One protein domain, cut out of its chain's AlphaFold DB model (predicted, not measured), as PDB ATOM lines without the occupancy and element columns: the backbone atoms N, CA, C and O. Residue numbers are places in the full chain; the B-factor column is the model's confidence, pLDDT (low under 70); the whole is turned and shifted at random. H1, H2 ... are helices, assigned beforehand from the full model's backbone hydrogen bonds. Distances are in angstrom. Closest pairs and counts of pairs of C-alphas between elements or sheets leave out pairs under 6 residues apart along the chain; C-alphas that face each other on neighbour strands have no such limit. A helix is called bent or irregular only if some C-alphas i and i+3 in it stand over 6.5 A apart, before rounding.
ATOM      1  N   SER A 329     -46.152  25.932 -24.052       85.69
ATOM      2  CA  SER A 329     -46.027  25.335 -25.391       85.69
ATOM      3  C   SER A 329     -44.767  25.769 -26.165       85.69
ATOM      4  O   SER A 329     -44.487  25.217 -27.228       85.69
ATOM      5  N   ALA A 330     -44.069  26.808 -25.693       89.62
ATOM      6  CA  ALA A 330     -42.787  27.273 -26.216       89.62
ATOM      7  C   ALA A 330     -41.564  26.682 -25.493       89.62
ATOM      8  O   ALA A 330     -40.464  26.978 -25.946       89.62
ATOM      9  N   ASP A 331     -41.764  25.889 -24.436       87.94
ATOM     10  CA  ASP A 331     -40.734  25.067 -23.785       87.94
ATOM     11  C   ASP A 331     -40.487  23.838 -24.675       87.94
ATOM     12  O   ASP A 331     -41.182  22.820 -24.605       87.94
ATOM     13  N   VAL A 332     -39.607  23.994 -25.660       89.94
ATOM     14  CA  VAL A 332     -39.338  22.967 -26.672       89.94
ATOM     15  C   VAL A 332     -38.264  21.987 -26.227       89.94
ATOM     16  O   VAL A 332     -38.262  20.855 -26.725       89.94
ATOM     17  N   ASP A 333     -37.377  22.376 -25.313       86.94
ATOM     18  CA  ASP A 333     -36.378  21.463 -24.755       86.94
ATOM     19  C   ASP A 333     -36.863  20.728 -23.486       86.94
ATOM     20  O   ASP A 333     -36.252  19.728 -23.090       86.94
ATOM     21  N   HIS A 334     -38.070  21.071 -23.016       82.38
ATOM     22  CA  HIS A 334     -38.834  20.442 -21.936       82.38
ATOM     23  C   HIS A 334     -38.124  20.528 -20.580       82.38
ATOM     24  O   HIS A 334     -38.213  19.589 -19.774       82.38
ATOM     25  N   ASP A 335     -37.382  21.605 -20.335       78.81
ATOM     26  CA  ASP A 335     -36.686  21.824 -19.071       78.81
ATOM     27  C   ASP A 335     -37.517  22.600 -18.029       78.81
ATOM     28  O   ASP A 335     -37.131  22.675 -16.855       78.81
ATOM     29  N   GLY A 336     -38.729  23.022 -18.406       73.19
ATOM     30  CA  GLY A 336     -39.730  23.622 -17.530       73.19
ATOM     31  C   GLY A 336     -39.732  25.148 -17.529       73.19
ATOM     32  O   GLY A 336     -40.473  25.739 -16.731       73.19
ATOM     33  N   ASP A 337     -38.938  25.804 -18.376       78.44
ATOM     34  CA  ASP A 337     -39.028  27.241 -18.610       78.44
ATOM     35  C   ASP A 337     -39.147  27.609 -20.104       78.44
ATOM     36  O   ASP A 337     -39.373  26.761 -20.955       78.44
ATOM     37  N   VAL A 338     -39.235  28.911 -20.399       85.94
ATOM     38  CA  VAL A 338     -39.227  29.416 -21.782       85.94
ATOM     39  C   VAL A 338     -38.126  30.444 -21.894       85.94
ATOM     40  O   VAL A 338     -38.323  31.620 -21.538       85.94
ATOM     41  N   ASP A 339     -36.974  30.023 -22.399       89.56
ATOM     42  CA  ASP A 339     -35.747  30.798 -22.332       89.56
ATOM     43  C   ASP A 339     -34.970  30.878 -23.666       89.56
ATOM     44  O   ASP A 339     -35.504  30.755 -24.773       89.56
ATOM     45  N   GLY A 340     -33.688  31.244 -23.596       94.12
ATOM     46  CA  GLY A 340     -32.842  31.347 -24.782       94.12
ATOM     47  C   GLY A 340     -32.513  30.000 -25.439       94.12
ATOM     48  O   GLY A 340     -32.235  29.987 -26.644       94.12
ATOM     49  N   ALA A 341     -32.503  28.898 -24.690       93.56
ATOM     50  CA  ALA A 341     -32.304  27.550 -25.202       93.56
ATOM     51  C   ALA A 341     -33.481  27.144 -26.095       93.56
ATOM     52  O   ALA A 341     -33.248  26.826 -27.271       93.56
ATOM     53  N   ASP A 342     -34.714  27.355 -25.629       92.75
ATOM     54  CA  ASP A 342     -35.924  27.144 -26.426       92.75
ATOM     55  C   ASP A 342     -35.918  27.952 -27.705       92.75
ATOM     56  O   ASP A 342     -36.188  27.444 -28.793       92.75
ATOM     57  N   PHE A 343     -35.552  29.230 -27.604       95.81
ATOM     58  CA  PHE A 343     -35.481  30.105 -28.762       95.81
ATOM     59  C   PHE A 343     -34.549  29.547 -29.836       95.81
ATOM     60  O   PHE A 343     -34.868  29.579 -31.028       95.81
ATOM     61  N   LEU A 344     -33.375  29.055 -29.433       96.75
ATOM     62  CA  LEU A 344     -32.386  28.500 -30.351       96.75
ATOM     63  C   LEU A 344     -32.849  27.177 -30.957       96.75
ATOM     64  O   LEU A 344     -32.537  26.917 -32.125       96.75
ATOM     65  N   GLU A 345     -33.555  26.346 -30.197       96.00
ATOM     66  CA  GLU A 345     -34.165  25.125 -30.710       96.00
ATOM     67  C   GLU A 345     -35.295  25.449 -31.691       96.00
ATOM     68  O   GLU A 345     -35.199  25.044 -32.852       96.00
ATOM     69  N   ILE A 346     -36.251  26.298 -31.309       96.50
ATOM     70  CA  ILE A 346     -37.325  26.837 -32.160       96.50
ATOM     71  C   ILE A 346     -36.761  27.409 -33.467       96.50
ATOM     72  O   ILE A 346     -37.255  27.103 -34.549       96.50
ATOM     73  N   GLN A 347     -35.683  28.197 -33.421       97.25
ATOM     74  CA  GLN A 347     -35.044  28.743 -34.626       97.25
ATOM     75  C   GLN A 347     -34.516  27.673 -35.590       97.25
ATOM     76  O   GLN A 347     -34.377  27.938 -36.788       97.25
ATOM     77  N   ARG A 348     -34.161  26.492 -35.084       97.69
ATOM     78  CA  ARG A 348     -33.605  25.391 -35.879       97.69
ATOM     79  C   ARG A 348     -34.682  24.423 -36.350       97.69
ATOM     80  O   ARG A 348     -34.545  23.898 -37.455       97.69
ATOM     81  N   THR A 349     -35.697  24.166 -35.530       96.75
ATOM     82  CA  THR A 349     -36.699  23.116 -35.750       96.75
ATOM     83  C   THR A 349     -37.992  23.667 -36.344       96.75
ATOM     84  O   THR A 349     -38.442  23.152 -37.368       96.75
ATOM     85  N   ASP A 350     -38.546  24.740 -35.776       96.31
ATOM     86  CA  ASP A 350     -39.787  25.368 -36.239       96.31
ATOM     87  C   ASP A 350     -39.836  26.889 -35.957       96.31
ATOM     88  O   ASP A 350     -40.466  27.339 -34.996       96.31
ATOM     89  N   PRO A 351     -39.248  27.731 -36.834       97.06
ATOM     90  CA  PRO A 351     -39.244  29.186 -36.656       97.06
ATOM     91  C   PRO A 351     -40.631  29.841 -36.618       97.06
ATOM     92  O   PRO A 351     -40.730  31.027 -36.298       97.06
ATOM     93  N   SER A 352     -41.705  29.121 -36.969       95.94
ATOM     94  CA  SER A 352     -43.065  29.653 -36.860       95.94
ATOM     95  C   SER A 352     -43.505  29.834 -35.401       95.94
ATOM     96  O   SER A 352     -44.320  30.715 -35.121       95.94
ATOM     97  N   LEU A 353     -42.886  29.102 -34.467       94.12
ATOM     98  CA  LEU A 353     -43.126  29.210 -33.026       94.12
ATOM     99  C   LEU A 353     -42.411  30.403 -32.375       94.12
ATOM    100  O   LEU A 353     -42.634  30.671 -31.201       94.12
ATOM    101  N   ILE A 354     -41.611  31.190 -33.107       95.38
ATOM    102  CA  ILE A 354     -40.923  32.367 -32.537       95.38
ATOM    103  C   ILE A 354     -41.915  33.362 -31.918       95.38
ATOM    104  O   ILE A 354     -41.627  33.939 -30.875       95.38
ATOM    105  N   GLY A 355     -43.087  33.567 -32.530       92.62
ATOM    106  CA  GLY A 355     -44.115  34.447 -31.960       92.62
ATOM    107  C   GLY A 355     -44.700  33.907 -30.649       92.62
ATOM    108  O   GLY A 355     -44.977  34.683 -29.737       92.62
ATOM    109  N   LEU A 356     -44.833  32.581 -30.544       89.62
ATOM    110  CA  LEU A 356     -45.280  31.894 -29.333       89.62
ATOM    111  C   LEU A 356     -44.230  32.021 -28.226       89.62
ATOM    112  O   LEU A 356     -44.560  32.481 -27.137       89.62
ATOM    113  N   TRP A 357     -42.963  31.749 -28.544       93.62
ATOM    114  CA  TRP A 357     -41.836  31.998 -27.648       93.62
ATOM    115  C   TRP A 357     -41.810  33.445 -27.166       93.62
ATOM    116  O   TRP A 357     -41.771  33.675 -25.975       93.62
ATOM    117  N   GLN A 358     -41.946  34.442 -28.044       92.31
ATOM    118  CA  GLN A 358     -41.976  35.850 -27.619       92.31
ATOM    119  C   GLN A 358     -43.119  36.155 -26.641       92.31
ATOM    120  O   GLN A 358     -42.967  37.019 -25.781       92.31
ATOM    121  N   SER A 359     -44.260  35.473 -26.785       86.81
ATOM    122  CA  SER A 359     -45.412  35.642 -25.894       86.81
ATOM    123  C   SER A 359     -45.280  34.909 -24.557       86.81
ATOM    124  O   SER A 359     -45.959  35.282 -23.602       86.81
ATOM    125  N   GLN A 360     -44.427  33.885 -24.493       85.06
ATOM    126  CA  GLN A 360     -44.215  33.038 -23.317       85.06
ATOM    127  C   GLN A 360     -42.820  33.208 -22.703       85.06
ATOM    128  O   GLN A 360     -42.579  32.685 -21.627       85.06
ATOM    129  N   TYR A 361     -41.909  33.951 -23.336       86.44
ATOM    130  CA  TYR A 361     -40.544  34.136 -22.864       86.44
ATOM    131  C   TYR A 361     -40.560  34.819 -21.510       86.44
ATOM    132  O   TYR A 361     -41.133  35.900 -21.334       86.44
ATOM    133  N   GLY A 362     -39.911  34.173 -20.555       73.75
ATOM    134  CA  GLY A 362     -39.958  34.601 -19.175       73.75
ATOM    135  C   GLY A 362     -41.302  34.369 -18.475       73.75
ATOM    136  O   GLY A 362     -41.580  34.978 -17.443       73.75
ATOM    137  N   ALA A 363     -42.144  33.486 -19.001       64.25
ATOM    138  CA  ALA A 363     -43.162  32.810 -18.217       64.25
ATOM    139  C   ALA A 363     -42.487  31.605 -17.547       64.25
ATOM    140  O   ALA A 363     -42.301  30.561 -18.157       64.25
ATOM    141  N   GLY A 364     -42.050  31.788 -16.302       60.47
ATOM    142  CA  GLY A 364     -41.395  30.751 -15.509       60.47
ATOM    143  C   GLY A 364     -40.889  31.309 -14.172       60.47
ATOM    144  O   GLY A 364     -40.677  32.522 -14.063       60.47
ATOM    145  N   PRO A 365     -40.674  30.469 -13.141       55.50
ATOM    146  CA  PRO A 365     -40.314  30.912 -11.786       55.50
ATOM    147  C   PRO A 365     -39.020  31.743 -11.698       55.50
ATOM    148  O   PRO A 365     -38.785  32.437 -10.710       55.50
ATOM    149  N   LEU A 366     -38.172  31.705 -12.730       53.38
ATOM    150  CA  LEU A 366     -36.860  32.356 -12.751       53.38
ATOM    151  C   LEU A 366     -36.886  33.838 -13.166       53.38
ATOM    152  O   LEU A 366     -35.864  34.527 -13.087       53.38
ATOM    153  N   VAL A 367     -38.040  34.386 -13.550       52.12
ATOM    154  CA  VAL A 367     -38.120  35.757 -14.105       52.12
ATOM    155  C   VAL A 367     -38.108  36.851 -13.037       52.12
ATOM    156  O   VAL A 367     -37.803  38.018 -13.315       52.12
ATOM    157  N   SER A 368     -38.248  36.455 -11.774       51.03
ATOM    158  CA  SER A 368     -38.031  37.312 -10.604       51.03
ATOM    159  C   SER A 368     -36.564  37.741 -10.414       51.03
ATOM    160  O   SER A 368     -36.278  38.588  -9.570       51.03
ATOM    161  N   ALA A 369     -35.616  37.235 -11.212       51.69
ATOM    162  CA  ALA A 369     -34.222  37.695 -11.202       51.69
ATOM    163  C   ALA A 369     -33.976  38.997 -12.004       51.69
ATOM    164  O   ALA A 369     -32.831  39.450 -12.130       51.69
ATOM    165  N   SER A 370     -35.017  39.634 -12.551       48.25
ATOM    166  CA  SER A 370     -34.899  40.808 -13.429       48.25
ATOM    167  C   SER A 370     -34.760  42.146 -12.684       48.25
ATOM    168  O   SER A 370     -35.528  43.089 -12.843       48.25
ATOM    169  N   ALA A 371     -33.669  42.280 -11.939       50.56
ATOM    170  CA  ALA A 371     -33.016  43.576 -11.777       50.56
ATOM    171  C   ALA A 371     -31.499  43.392 -11.776       50.56
ATOM    172  O   ALA A 371     -30.799  43.895 -10.900       50.56
ATOM    173  N   VAL A 372     -30.966  42.665 -12.764       60.72
ATOM    174  CA  VAL A 372     -29.549  42.820 -13.108       60.72
ATOM    175  C   VAL A 372     -29.398  44.274 -13.556       60.72
ATOM    176  O   VAL A 372     -29.998  44.641 -14.570       60.72
ATOM    177  N   PRO A 373     -28.674  45.136 -12.816       59.44
ATOM    178  CA  PRO A 373     -28.521  46.525 -13.209       59.44
ATOM    179  C   PRO A 373     -27.912  46.530 -14.599       59.44
ATOM    180  O   PRO A 373     -26.809  46.007 -14.791       59.44
ATOM    181  N   GLU A 374     -28.640  47.072 -15.573       70.44
ATOM    182  CA  GLU A 374     -28.107  47.163 -16.919       70.44
ATOM    183  C   GLU A 374     -26.728  47.841 -16.859       70.44
ATOM    184  O   GLU A 374     -26.528  48.773 -16.066       70.44
ATOM    185  N   PRO A 375     -25.759  47.430 -17.694       73.69
ATOM    186  CA  PRO A 375     -24.434  48.045 -17.720       73.69
ATOM    187  C   PRO A 375     -24.487  49.581 -17.831       73.69
ATOM    188  O   PRO A 375     -23.608  50.280 -17.321       73.69
ATOM    189  N   GLY A 376     -25.549  50.112 -18.450       80.12
ATOM    190  CA  GLY A 376     -25.834  51.542 -18.537       80.12
ATOM    191  C   GLY A 376     -26.066  52.220 -17.184       80.12
ATOM    192  O   GLY A 376     -25.588  53.334 -16.984       80.12
ATOM    193  N   THR A 377     -26.716  51.560 -16.226       81.19
ATOM    194  CA  THR A 377     -26.993  52.108 -14.888       81.19
ATOM    195  C   THR A 377     -25.708  52.243 -14.080       81.19
ATOM    196  O   THR A 377     -25.481  53.277 -13.451       81.19
ATOM    197  N   CYS A 378     -24.808  51.258 -14.174       81.25
ATOM    198  CA  CYS A 378     -23.475  51.339 -13.574       81.25
ATOM    199  C   CYS A 378     -22.618  52.433 -14.224       81.25
ATOM    200  O   CYS A 378     -21.919  53.166 -13.520       81.25
ATOM    201  N   LEU A 379     -22.699  52.593 -15.549       87.12
ATOM    202  CA  LEU A 379     -22.000  53.661 -16.263       87.12
ATOM    203  C   LEU A 379     -22.541  55.047 -15.874       87.12
ATOM    204  O   LEU A 379     -21.757  55.955 -15.614       87.12
ATOM    205  N   LEU A 380     -23.862  55.210 -15.767       87.19
ATOM    206  CA  LEU A 380     -24.504  56.460 -15.349       87.19
ATOM    207  C   LEU A 380     -24.190  56.807 -13.889       87.19
ATOM    208  O   LEU A 380     -23.927  57.975 -13.591       87.19
ATOM    209  N   LEU A 381     -24.138  55.820 -12.990       87.56
ATOM    210  CA  LEU A 381     -23.671  55.994 -11.610       87.56
ATOM    211  C   LEU A 381     -22.199  56.412 -11.562       87.56
ATOM    212  O   LEU A 381     -21.857  57.356 -10.849       87.56
ATOM    213  N   ALA A 382     -21.339  55.784 -12.366       89.06
ATOM    214  CA  ALA A 382     -19.929  56.156 -12.470       89.06
ATOM    215  C   ALA A 382     -19.750  57.581 -13.029       89.06
ATOM    216  O   ALA A 382     -18.979  58.372 -12.482       89.06
ATOM    217  N   CYS A 383     -20.502  57.956 -14.068       91.38
ATOM    218  CA  CYS A 383     -20.503  59.311 -14.622       91.38
ATOM    219  C   CYS A 383     -21.022  60.349 -13.613       91.38
ATOM    220  O   CYS A 383     -20.445  61.432 -13.495       91.38
ATOM    221  N   SER A 384     -22.062  60.014 -12.849       89.75
ATOM    222  CA  SER A 384     -22.626  60.886 -11.810       89.75
ATOM    223  C   SER A 384     -21.647  61.086 -10.650       89.75
ATOM    224  O   SER A 384     -21.440  62.215 -10.202       89.75
ATOM    225  N   ALA A 385     -20.967  60.022 -10.214       90.56
ATOM    226  CA  ALA A 385     -19.926  60.097  -9.193       90.56
ATOM    227  C   ALA A 385     -18.756  60.989  -9.640       90.56
ATOM    228  O   ALA A 385     -18.291  61.833  -8.871       90.56
ATOM    229  N   LEU A 386     -18.326  60.875 -10.903       92.00
ATOM    230  CA  LEU A 386     -17.290  61.742 -11.464       92.00
ATOM    231  C   LEU A 386     -17.732  63.212 -11.474       92.00
ATOM    232  O   LEU A 386     -16.985  64.064 -10.994       92.00
ATOM    233  N   LEU A 387     -18.954  63.524 -11.913       90.31
ATOM    234  CA  LEU A 387     -19.476  64.899 -11.913       90.31
ATOM    235  C   LEU A 387     -19.511  65.525 -10.506       90.31
ATOM    236  O   LEU A 387     -19.115  66.682 -10.340       90.31
ATOM    237  N   CYS A 388     -19.884  64.763  -9.476       86.69
ATOM    238  CA  CYS A 388     -19.910  65.240  -8.087       86.69
ATOM    239  C   CYS A 388     -18.513  65.595  -7.534       86.69
ATOM    240  O   CYS A 388     -18.372  66.538  -6.744       86.69
ATOM    241  N   THR A 389     -17.456  64.906  -7.979       85.12
ATOM    242  CA  THR A 389     -16.075  65.231  -7.568       85.12
ATOM    243  C   THR A 389     -15.566  66.538  -8.189       85.12
ATOM    244  O   THR A 389     -14.844  67.289  -7.534       85.12
ATOM    245  N   PHE A 390     -15.996  66.884  -9.406       81.62
ATOM    246  CA  PHE A 390     -15.597  68.141 -10.053       81.62
ATOM    247  C   PHE A 390     -16.334  69.374  -9.512       81.62
ATOM    248  O   PHE A 390     -15.756  70.461  -9.470       81.62
ATOM    249  N   VAL A 391     -17.586  69.228  -9.068       80.06
ATOM    250  CA  VAL A 391     -18.375  70.357  -8.535       80.06
ATOM    251  C   VAL A 391     -17.916  70.754  -7.125       80.06
ATOM    252  O   VAL A 391     -17.823  71.943  -6.818       80.06
ATOM    253  N   SER A 392     -17.540  69.787  -6.285       74.56
ATOM    254  CA  SER A 392     -17.090  70.041  -4.904       74.56
ATOM    255  C   SER A 392     -15.721  70.739  -4.803       74.56
ATOM    256  O   SER A 392     -15.441  71.417  -3.813       74.56
ATOM    257  N   GLY A 393     -14.884  70.670  -5.844       70.06
ATOM    258  CA  GLY A 393     -13.553  71.291  -5.871       70.06
ATOM    259  C   GLY A 393     -13.520  72.810  -6.107       70.06
ATOM    260  O   GLY A 393     -12.455  73.417  -5.988       70.06
ATOM    261  N   ARG A 394     -14.648  73.457  -6.443       66.00
ATOM    262  CA  ARG A 394     -14.656  74.864  -6.902       66.00
ATOM    263  C   ARG A 394     -14.955  75.918  -5.827       66.00
ATOM    264  O   ARG A 394     -14.875  77.104  -6.119       66.00
ATOM    265  N   SER A 395     -15.229  75.521  -4.582       64.31
ATOM    266  CA  SER A 395     -15.654  76.431  -3.498       64.31
ATOM    267  C   SER A 395     -14.517  77.185  -2.771       64.31
ATOM    268  O   SER A 395     -14.754  77.789  -1.725       64.31
ATOM    269  N   LYS A 396     -13.273  77.161  -3.262       63.09
ATOM    270  CA  LYS A 396     -12.146  77.864  -2.620       63.09
ATOM    271  C   LYS A 396     -11.366  78.719  -3.618       63.09
ATOM    272  O   LYS A 396     -10.237  78.375  -3.961       63.09
ATOM    273  N   ARG A 397     -11.963  79.815  -4.085       55.88
ATOM    274  CA  ARG A 397     -11.237  80.996  -4.574       55.88
ATOM    275  C   ARG A 397     -12.001  82.260  -4.243       55.88
ATOM    276  O   ARG A 397     -13.236  82.233  -4.421       55.88
TER     277      ARG A 397
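AT A GLANCE: This is residues 329 to 397 of the 397 residues of an uncharacterized protein of Bythopirellula polymerisocia (UniProt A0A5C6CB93). A small compact head made of the helical hairpin H1 and H2, with the unnamed residues 329 to 339 looped beside it, has one long arm: residues 371 to 397, mostly the single helix H4, stick out from it. The short helix H3 lies along the chain between the hairpin and this arm. The printed part has 69 residues, with four named helices in the order H1, H2, H3, H4 and no named strand, and its class is all helix. The whole is extended, with a radius of gyration of the C-alphas of 21.7 A, and the arm makes most of the longest of its spans of 70 by 23 by 15 A.

IN THESE COORDINATES: Begin at Ser 329 and pass through residues 329 to 339, which hold no named helix. Find C-alpha 340 at (-32.842, 31.347, -24.782); from there H1, residues 340 to 349, runs 14.2 A. After one residue comes H2, residues 351 to 360, which is 14.7 A from first to last C-alpha. H3 follows as residues 365 to 369, from C-alpha 365 at (-40.314, 30.912, -11.786). The longest helix is H4, residues 375 to 392, which runs 26.5 A to C-alpha 392 at (-17.090, 70.041, -4.904). H2 and H3 are irregular, but only just: C-alphas 352 and 355 are 6.9 A apart, and so are C-alphas 365 and 368.

HOW THE PARTS SIT: Look first at H1 and H2, which form a helical hairpin. They touch, and their closest C-alphas are those of Ile 346 and Leu 353, 6.3 A apart. Their lines stand at a shallow tilt of 24 degrees, and they run opposite ways. H3 is apart from both H1 and H2. H4 is apart from H1, H2 and H3. In the backbone, every O i to N i+4 pair is within hydrogen-bond range in H1 and H4, against 4 of 6 in H2 and 0 of 1 in H3, where 1 of 2 O i to N i+3 pairs is within range.

THE WHOLE: The two C-alphas farthest apart are those of Thr 349 and Arg 397, at 70.5 A. Residues 371 to 397, of which 375 to 392 belong to H4, stand free; without them the body has 42 residues, spans 28 by 18 by 15 A and has a radius of gyration of 9.6 A. The links H1 to H2, H2 to H3 and H3 to H4 are tight. The printed part has no cut and ends at residue 397, the chain's last. The mean pLDDT of the printed part is 81.0, and you will find values under 70 at residues 363 to 373 and 394 to 397 of this model.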